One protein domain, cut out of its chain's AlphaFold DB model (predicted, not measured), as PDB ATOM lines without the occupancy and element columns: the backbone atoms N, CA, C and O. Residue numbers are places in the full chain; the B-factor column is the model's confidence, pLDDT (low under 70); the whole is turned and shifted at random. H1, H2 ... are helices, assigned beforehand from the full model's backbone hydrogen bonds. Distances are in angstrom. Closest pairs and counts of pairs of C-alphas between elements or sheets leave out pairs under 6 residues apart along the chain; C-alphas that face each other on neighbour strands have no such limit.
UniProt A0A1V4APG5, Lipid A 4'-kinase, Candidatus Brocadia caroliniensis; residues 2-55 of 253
ATOM      1  N   ASN A   2      -3.115 -17.410 -17.698       29.77
ATOM      2  CA  ASN A   2      -3.821 -16.182 -18.051       29.77
ATOM      3  C   ASN A   2      -5.188 -16.579 -18.599       29.77
ATOM      4  O   ASN A   2      -5.263 -17.259 -19.618       29.77
ATOM      5  N   LYS A   3      -6.253 -16.187 -17.894       34.75
ATOM      6  CA  LYS A   3      -7.605 -16.171 -18.443       34.75
ATOM      7  C   LYS A   3      -7.489 -15.317 -19.703       34.75
ATOM      8  O   LYS A   3      -7.271 -14.112 -19.590       34.75
ATOM      9  N   ILE A   4      -7.492 -15.941 -20.879       42.41
ATOM     10  CA  ILE A   4      -7.636 -15.214 -22.135       42.41
ATOM     11  C   ILE A   4      -8.975 -14.505 -21.965       42.41
ATOM     12  O   ILE A   4     -10.016 -15.156 -21.904       42.41
ATOM     13  N   ILE A   5      -8.935 -13.194 -21.722       50.03
ATOM     14  CA  ILE A   5     -10.129 -12.358 -21.763       50.03
ATOM     15  C   ILE A   5     -10.496 -12.357 -23.238       50.03
ATOM     16  O   ILE A   5      -9.952 -11.589 -24.025       50.03
ATOM     17  N   CYS A   6     -11.300 -13.343 -23.613       64.25
ATOM     18  CA  CYS A   6     -11.838 -13.476 -24.943       64.25
ATOM     19  C   CYS A   6     -12.900 -12.384 -25.066       64.25
ATOM     20  O   CYS A   6     -13.910 -12.447 -24.363       64.25
ATOM     21  N   ASN A   7     -12.624 -11.334 -25.839       80.12
ATOM     22  CA  ASN A   7     -13.658 -10.368 -26.194       80.12
ATOM     23  C   ASN A   7     -14.643 -11.016 -27.174       80.12
ATOM     24  O   ASN A   7     -14.342 -12.028 -27.813       80.12
ATOM     25  N   ASP A   8     -15.836 -10.445 -27.268       81.75
ATOM     26  CA  ASP A   8     -16.895 -10.933 -28.143       81.75
ATOM     27  C   ASP A   8     -16.476 -10.921 -29.620       81.75
ATOM     28  O   ASP A   8     -16.826 -11.853 -30.340       81.75
ATOM     29  N   GLU A   9     -15.636  -9.972 -30.058       85.62
ATOM     30  CA  GLU A   9     -15.058  -9.990 -31.415       85.62
ATOM     31  C   GLU A   9     -14.264 -11.267 -31.692       85.62
ATOM     32  O   GLU A   9     -14.460 -11.906 -32.724       85.62
ATOM     33  N   HIS A  10     -13.388 -11.674 -30.769       86.56
ATOM     34  CA  HIS A  10     -12.568 -12.868 -30.963       86.56
ATOM     35  C   HIS A  10     -13.417 -14.132 -31.041       86.56
ATOM     36  O   HIS A  10     -13.140 -15.005 -31.858       86.56
ATOM     37  N   LEU A  11     -14.462 -14.226 -30.215       87.81
ATOM     38  CA  LEU A  11     -15.399 -15.348 -30.266       87.81
ATOM     39  C   LEU A  11     -16.133 -15.400 -31.611       87.81
ATOM     40  O   LEU A  11     -16.251 -16.472 -32.199       87.81
ATOM     41  N   VAL A  12     -16.572 -14.251 -32.131       88.00
ATOM     42  CA  VAL A  12     -17.210 -14.171 -33.453       88.00
ATOM     43  C   VAL A  12     -16.234 -14.551 -34.569       88.00
ATOM     44  O   VAL A  12     -16.610 -15.282 -35.485       88.00
ATOM     45  N   PHE A  13     -14.974 -14.117 -34.497       90.19
ATOM     46  CA  PHE A  13     -13.959 -14.507 -35.478       90.19
ATOM     47  C   PHE A  13     -13.645 -16.001 -35.443       90.19
ATOM     48  O   PHE A  13     -13.541 -16.612 -36.502       90.19
ATOM     49  N   GLN A  14     -13.558 -16.608 -34.258       88.75
ATOM     50  CA  GLN A  14     -13.386 -18.056 -34.134       88.75
ATOM     51  C   GLN A  14     -14.557 -18.839 -34.739       88.75
ATOM     52  O   GLN A  14     -14.340 -19.904 -35.304       88.75
ATOM     53  N   GLU A  15     -15.786 -18.327 -34.635       87.25
ATOM     54  CA  GLU A  15     -16.950 -18.959 -35.263       87.25
ATOM     55  C   GLU A  15     -16.956 -18.821 -36.783       87.25
ATOM     56  O   GLU A  15     -17.243 -19.787 -37.484       87.25
ATOM     57  N   ASN A  16     -16.680 -17.619 -37.289       88.81
ATOM     58  CA  ASN A  16     -16.827 -17.317 -38.712       88.81
ATOM     59  C   ASN A  16     -15.607 -17.737 -39.537       88.81
ATOM     60  O   ASN A  16     -15.734 -17.994 -40.730       88.81
ATOM     61  N   ILE A  17     -14.427 -17.764 -38.919       92.12
ATOM     62  CA  ILE A  17     -13.148 -18.010 -39.582       92.12
ATOM     63  C   ILE A  17     -12.274 -18.906 -38.681       92.12
ATOM     64  O   ILE A  17     -11.222 -18.468 -38.201       92.12
ATOM     65  N   PRO A  18     -12.698 -20.155 -38.406       91.12
ATOM     66  CA  PRO A  18     -12.008 -21.043 -37.464       91.12
ATOM     67  C   PRO A  18     -10.602 -21.447 -37.930       91.12
ATOM     68  O   PRO A  18      -9.747 -21.767 -37.105       91.12
ATOM     69  N   ASP A  19     -10.356 -21.409 -39.240       91.88
ATOM     70  CA  ASP A  19      -9.126 -21.914 -39.856       91.88
ATOM     71  C   ASP A  19      -7.984 -20.883 -39.894       91.88
ATOM     72  O   ASP A  19      -6.864 -21.213 -40.286       91.88
ATOM     73  N   ILE A  20      -8.242 -19.634 -39.489       91.75
ATOM     74  CA  ILE A  20      -7.237 -18.564 -39.472       91.75
ATOM     75  C   ILE A  20      -6.822 -18.260 -38.022       91.75
ATOM     76  O   ILE A  20      -7.685 -18.095 -37.161       91.75
ATOM     77  N   PRO A  21      -5.513 -18.148 -37.715       92.00
ATOM     78  CA  PRO A  21      -5.055 -17.781 -36.379       92.00
ATOM     79  C   PRO A  21      -5.487 -16.366 -35.971       92.00
ATOM     80  O   PRO A  21      -5.103 -15.378 -36.597       92.00
ATOM     81  N   HIS A  22      -6.200 -16.261 -34.848       92.12
ATOM     82  CA  HIS A  22      -6.602 -14.986 -34.244       92.12
ATOM     83  C   HIS A  22      -5.726 -14.680 -33.027       92.12
ATOM     84  O   HIS A  22      -5.784 -15.392 -32.024       92.12
ATOM     85  N   LEU A  23      -4.913 -13.620 -33.077       91.12
ATOM     86  CA  LEU A  23      -4.012 -13.258 -31.975       91.12
ATOM     87  C   LEU A  23      -4.470 -12.002 -31.232       91.12
ATOM     88  O   LEU A  23      -4.402 -10.888 -31.746       91.12
ATOM     89  N   LEU A  24      -4.844 -12.174 -29.961       90.00
ATOM     90  CA  LEU A  24      -5.121 -11.067 -29.048       90.00
ATOM     91  C   LEU A  24      -3.824 -10.579 -28.401       90.00
ATOM     92  O   LEU A  24      -3.305 -11.187 -27.464       90.00
ATOM     93  N   ASN A  25      -3.299  -9.451 -28.880       89.12
ATOM     94  CA  ASN A  25      -2.111  -8.832 -28.303       89.12
ATOM     95  C   ASN A  25      -2.241  -7.305 -28.286       89.12
ATOM     96  O   ASN A  25      -2.519  -6.689 -29.310       89.12
ATOM     97  N   LYS A  26      -2.014  -6.675 -27.123       87.62
ATOM     98  CA  LYS A  26      -1.961  -5.204 -27.013       87.62
ATOM     99  C   LYS A  26      -0.743  -4.628 -27.734       87.62
ATOM    100  O   LYS A  26      -0.782  -3.491 -28.195       87.62
ATOM    101  N   ASP A  27       0.336  -5.388 -27.844       92.25
ATOM    102  CA  ASP A  27       1.481  -5.027 -28.665       92.25
ATOM    103  C   ASP A  27       1.340  -5.684 -30.039       92.25
ATOM    104  O   ASP A  27       1.627  -6.868 -30.204       92.25
ATOM    105  N   ARG A  28       0.881  -4.917 -31.034       93.19
ATOM    106  CA  ARG A  28       0.556  -5.464 -32.363       93.19
ATOM    107  C   ARG A  28       1.823  -5.756 -33.160       93.19
ATOM    108  O   ARG A  28       1.814  -6.645 -33.999       93.19
ATOM    109  N   VAL A  29       2.929  -5.078 -32.839       94.06
ATOM    110  CA  VAL A  29       4.248  -5.364 -33.420       94.06
ATOM    111  C   VAL A  29       4.723  -6.729 -32.939       94.06
ATOM    112  O   VAL A  29       5.052  -7.593 -33.748       94.06
ATOM    113  N   LYS A  30       4.683  -6.963 -31.622       94.62
ATOM    114  CA  LYS A  30       4.997  -8.278 -31.056       94.62
ATOM    115  C   LYS A  30       4.038  -9.352 -31.580       94.62
ATOM    116  O   LYS A  30       4.498 -10.406 -31.996       94.62
ATOM    117  N   GLY A  31       2.734  -9.067 -31.601       94.31
ATOM    118  CA  GLY A  31       1.710  -9.974 -32.122       94.31
ATOM    119  C   GLY A  31       1.952 -10.374 -33.578       94.31
ATOM    120  O   GLY A  31       1.855 -11.553 -33.895       94.31
ATOM    121  N   GLY A  32       2.352  -9.431 -34.436       94.31
ATOM    122  CA  GLY A  32       2.732  -9.716 -35.821       94.31
ATOM    123  C   GLY A  32       3.959 -10.627 -35.924       94.31
ATOM    124  O   GLY A  32       3.934 -11.609 -36.662       94.31
ATOM    125  N   PHE A  33       5.011 -10.373 -35.136       94.81
ATOM    126  CA  PHE A  33       6.174 -11.270 -35.097       94.81
ATOM    127  C   PHE A  33       5.828 -12.670 -34.585       94.81
ATOM    128  O   PHE A  33       6.330 -13.657 -35.126       94.81
ATOM    129  N   ASP A  34       4.985 -12.763 -33.558       94.88
ATOM    130  CA  ASP A  34       4.514 -14.039 -33.025       94.88
ATOM    131  C   ASP A  34       3.690 -14.791 -34.085       94.88
ATOM    132  O   ASP A  34       3.923 -15.982 -34.287       94.88
ATOM    133  N   ALA A  35       2.820 -14.095 -34.830       94.62
ATOM    134  CA  ALA A  35       2.046 -14.666 -35.934       94.62
ATOM    135  C   ALA A  35       2.945 -15.272 -37.019       94.62
ATOM    136  O   ALA A  35       2.771 -16.430 -37.402       94.62
ATOM    137  N   ILE A  36       3.945 -14.512 -37.474       94.69
ATOM    138  CA  ILE A  36       4.894 -14.954 -38.504       94.69
ATOM    139  C   ILE A  36       5.681 -16.169 -38.010       94.69
ATOM    140  O   ILE A  36       5.794 -17.164 -38.715       94.69
ATOM    141  N   ARG A  37       6.204 -16.127 -36.782       95.38
ATOM    142  CA  ARG A  37       7.034 -17.218 -36.250       95.38
ATOM    143  C   ARG A  37       6.245 -18.501 -36.017       95.38
ATOM    144  O   ARG A  37       6.747 -19.574 -36.337       95.38
ATOM    145  N   GLN A  38       5.051 -18.400 -35.442       95.31
ATOM    146  CA  GLN A  38       4.277 -19.567 -35.013       95.31
ATOM    147  C   GLN A  38       3.453 -20.174 -36.147       95.31
ATOM    148  O   GLN A  38       3.351 -21.393 -36.229       95.31
ATOM    149  N   PHE A  39       2.893 -19.337 -37.020       94.75
ATOM    150  CA  PHE A  39       1.928 -19.769 -38.033       94.75
ATOM    151  C   PHE A  39       2.418 -19.563 -39.467       94.75
ATOM    152  O   PHE A  39       1.716 -19.946 -40.395       94.75
ATOM    153  N   GLN A  40       3.610 -18.981 -39.661       93.75
ATOM    154  CA  GLN A  40       4.207 -18.749 -40.985       93.75
ATOM    155  C   GLN A  40       3.272 -17.964 -41.923       93.75
ATOM    156  O   GLN A  40       3.220 -18.210 -43.126       93.75
ATOM    157  N   VAL A  41       2.510 -17.019 -41.358       93.00
ATOM    158  CA  VAL A  41       1.565 -16.199 -42.123       93.00
ATOM    159  C   VAL A  41       2.290 -15.291 -43.111       93.00
ATOM    160  O   VAL A  41       3.356 -14.749 -42.816       93.00
ATOM    161  N   GLN A  42       1.669 -15.095 -44.270       91.50
ATOM    162  CA  GLN A  42       2.169 -14.219 -45.334       91.50
ATOM    163  C   GLN A  42       1.493 -12.843 -45.323       91.50
ATOM    164  O   GLN A  42       2.026 -11.891 -45.877       91.50
ATOM    165  N   CYS A  43       0.333 -12.735 -44.672       93.31
ATOM    166  CA  CYS A  43      -0.446 -11.510 -44.558       93.31
ATOM    167  C   CYS A  43      -0.965 -11.368 -43.124       93.31
ATOM    168  O   CYS A  43      -1.340 -12.354 -42.486       93.31
ATOM    169  N   LEU A  44      -0.996 -10.133 -42.627       94.38
ATOM    170  CA  LEU A  44      -1.552  -9.777 -41.325       94.38
ATOM    171  C   LEU A  44      -2.749  -8.854 -41.537       94.38
ATOM    172  O   LEU A  44      -2.641  -7.858 -42.247       94.38
ATOM    173  N   VAL A  45      -3.869  -9.157 -40.885       94.81
ATOM    174  CA  VAL A  45      -5.034  -8.267 -40.833       94.81
ATOM    175  C   VAL A  45      -5.136  -7.708 -39.424       94.81
ATOM    176  O   VAL A  45      -5.181  -8.458 -38.448       94.81
ATOM    177  N   LEU A  46      -5.138  -6.381 -39.313       95.06
ATOM    178  CA  LEU A  46      -5.316  -5.696 -38.040       95.06
ATOM    179  C   LEU A  46      -6.771  -5.263 -37.900       95.06
ATOM    180  O   LEU A  46      -7.176  -4.260 -38.488       95.06
ATOM    181  N   ASP A  47      -7.523  -5.983 -37.073       92.81
ATOM    182  CA  ASP A  47      -8.820  -5.497 -36.614       92.81
ATOM    183  C   ASP A  47      -8.634  -4.252 -35.729       92.81
ATOM    184  O   ASP A  47      -7.732  -4.192 -34.886       92.81
ATOM    185  N   ASP A  48      -9.449  -3.230 -35.982       91.38
ATOM    186  CA  ASP A  48      -9.378  -1.907 -35.349       91.38
ATOM    187  C   ASP A  48      -7.964  -1.267 -35.341       91.38
ATOM    188  O   ASP A  48      -7.500  -0.665 -34.368       91.38
ATOM    189  N   GLY A  49      -7.230  -1.439 -36.447       94.56
ATOM    190  CA  GLY A  49      -5.812  -1.087 -36.550       94.56
ATOM    191  C   GLY A  49      -5.490   0.374 -36.874       94.56
ATOM    192  O   GLY A  49      -4.326   0.761 -36.747       94.56
ATOM    193  N   PHE A  50      -6.457   1.203 -37.282       96.56
ATOM    194  CA  PHE A  50      -6.179   2.500 -37.925       96.56
ATOM    195  C   PHE A  50      -5.412   3.490 -37.026       96.56
ATOM    196  O   PHE A  50      -4.487   4.167 -37.486       96.56
ATOM    197  N   GLN A  51      -5.698   3.504 -35.723       95.25
ATOM    198  CA  GLN A  51      -4.996   4.320 -34.721       95.25
ATOM    199  C   GLN A  51      -3.631   3.733 -34.316       95.25
ATOM    200  O   GLN A  51      -2.834   4.398 -33.652       95.25
ATOM    201  N   HIS A  52      -3.331   2.480 -34.676       94.50
ATOM    202  CA  HIS A  52      -2.109   1.798 -34.254       94.50
ATOM    203  C   HIS A  52      -0.905   2.163 -35.142       94.50
ATOM    204  O   HIS A  52      -0.389   1.345 -35.902       94.50
ATOM    205  N   LEU A  53      -0.410   3.393 -34.997       93.19
ATOM    206  CA  LEU A  53       0.646   3.968 -35.848       93.19
ATOM    207  C   LEU A  53       2.023   3.295 -35.719       93.19
ATOM    208  O   LEU A  53       2.889   3.485 -36.564       93.19
ATOM    209  N   ARG A  54       2.258   2.527 -34.648       94.19
ATOM    210  CA  ARG A  54       3.568   1.906 -34.377       94.19
ATOM    211  C   ARG A  54       3.873   0.707 -35.281       94.19
ATOM    212  O   ARG A  54       5.015   0.262 -35.317       94.19
ATOM    213  N   LEU A  55       2.866   0.158 -35.957       93.25
ATOM    214  CA  LEU A  55       3.045  -0.910 -36.933       93.25
ATOM    215  C   LEU A  55       2.774  -0.327 -38.317       93.25
ATOM    216  O   LEU A  55       1.695   0.215 -38.536       93.25
TER     217      LEU A  55
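AT A GLANCE: This is residues 2 to 55 of the 253 residues of the protein "Lipid A 4'-kinase" of Candidatus Brocadia caroliniensis (UniProt A0A1V4APG5). With little regular structure, this domain is two short helices set apart on opposite sides, H1 and H2, bridged by a long link, residues 17 to 27; after H2, residues 40 to 55 fold back beside it toward the end where it begins. The printed part has 54 residues, with two named helices, H1 then H2, and no named strand. Its class is all helix, though the named elements hold only 21 residues. The whole is compact, with a radius of gyration of the C-alphas of 11.4 A, and rounded, spanning 27 by 24 by 23 A.

HOW THE PARTS SIT: H1, residues 8 to 16, and H2, residues 28 to 39, are apart. In both, every O i to N i+4 pair is within hydrogen-bond range.

IN THESE COORDINATES: H1 begins at C-alpha 8 (-16.895, -10.933, -28.143) and measures 12.3 A. H2 measures 15.4 A and ends at C-alpha 39 (1.928, -19.769, -38.033).

THE WHOLE: The C-alphas farthest apart, of Glu 15 and Arg 54, are 29.3 A apart. The printed part has no cut. Residues 2 to 6 have pLDDT under 70.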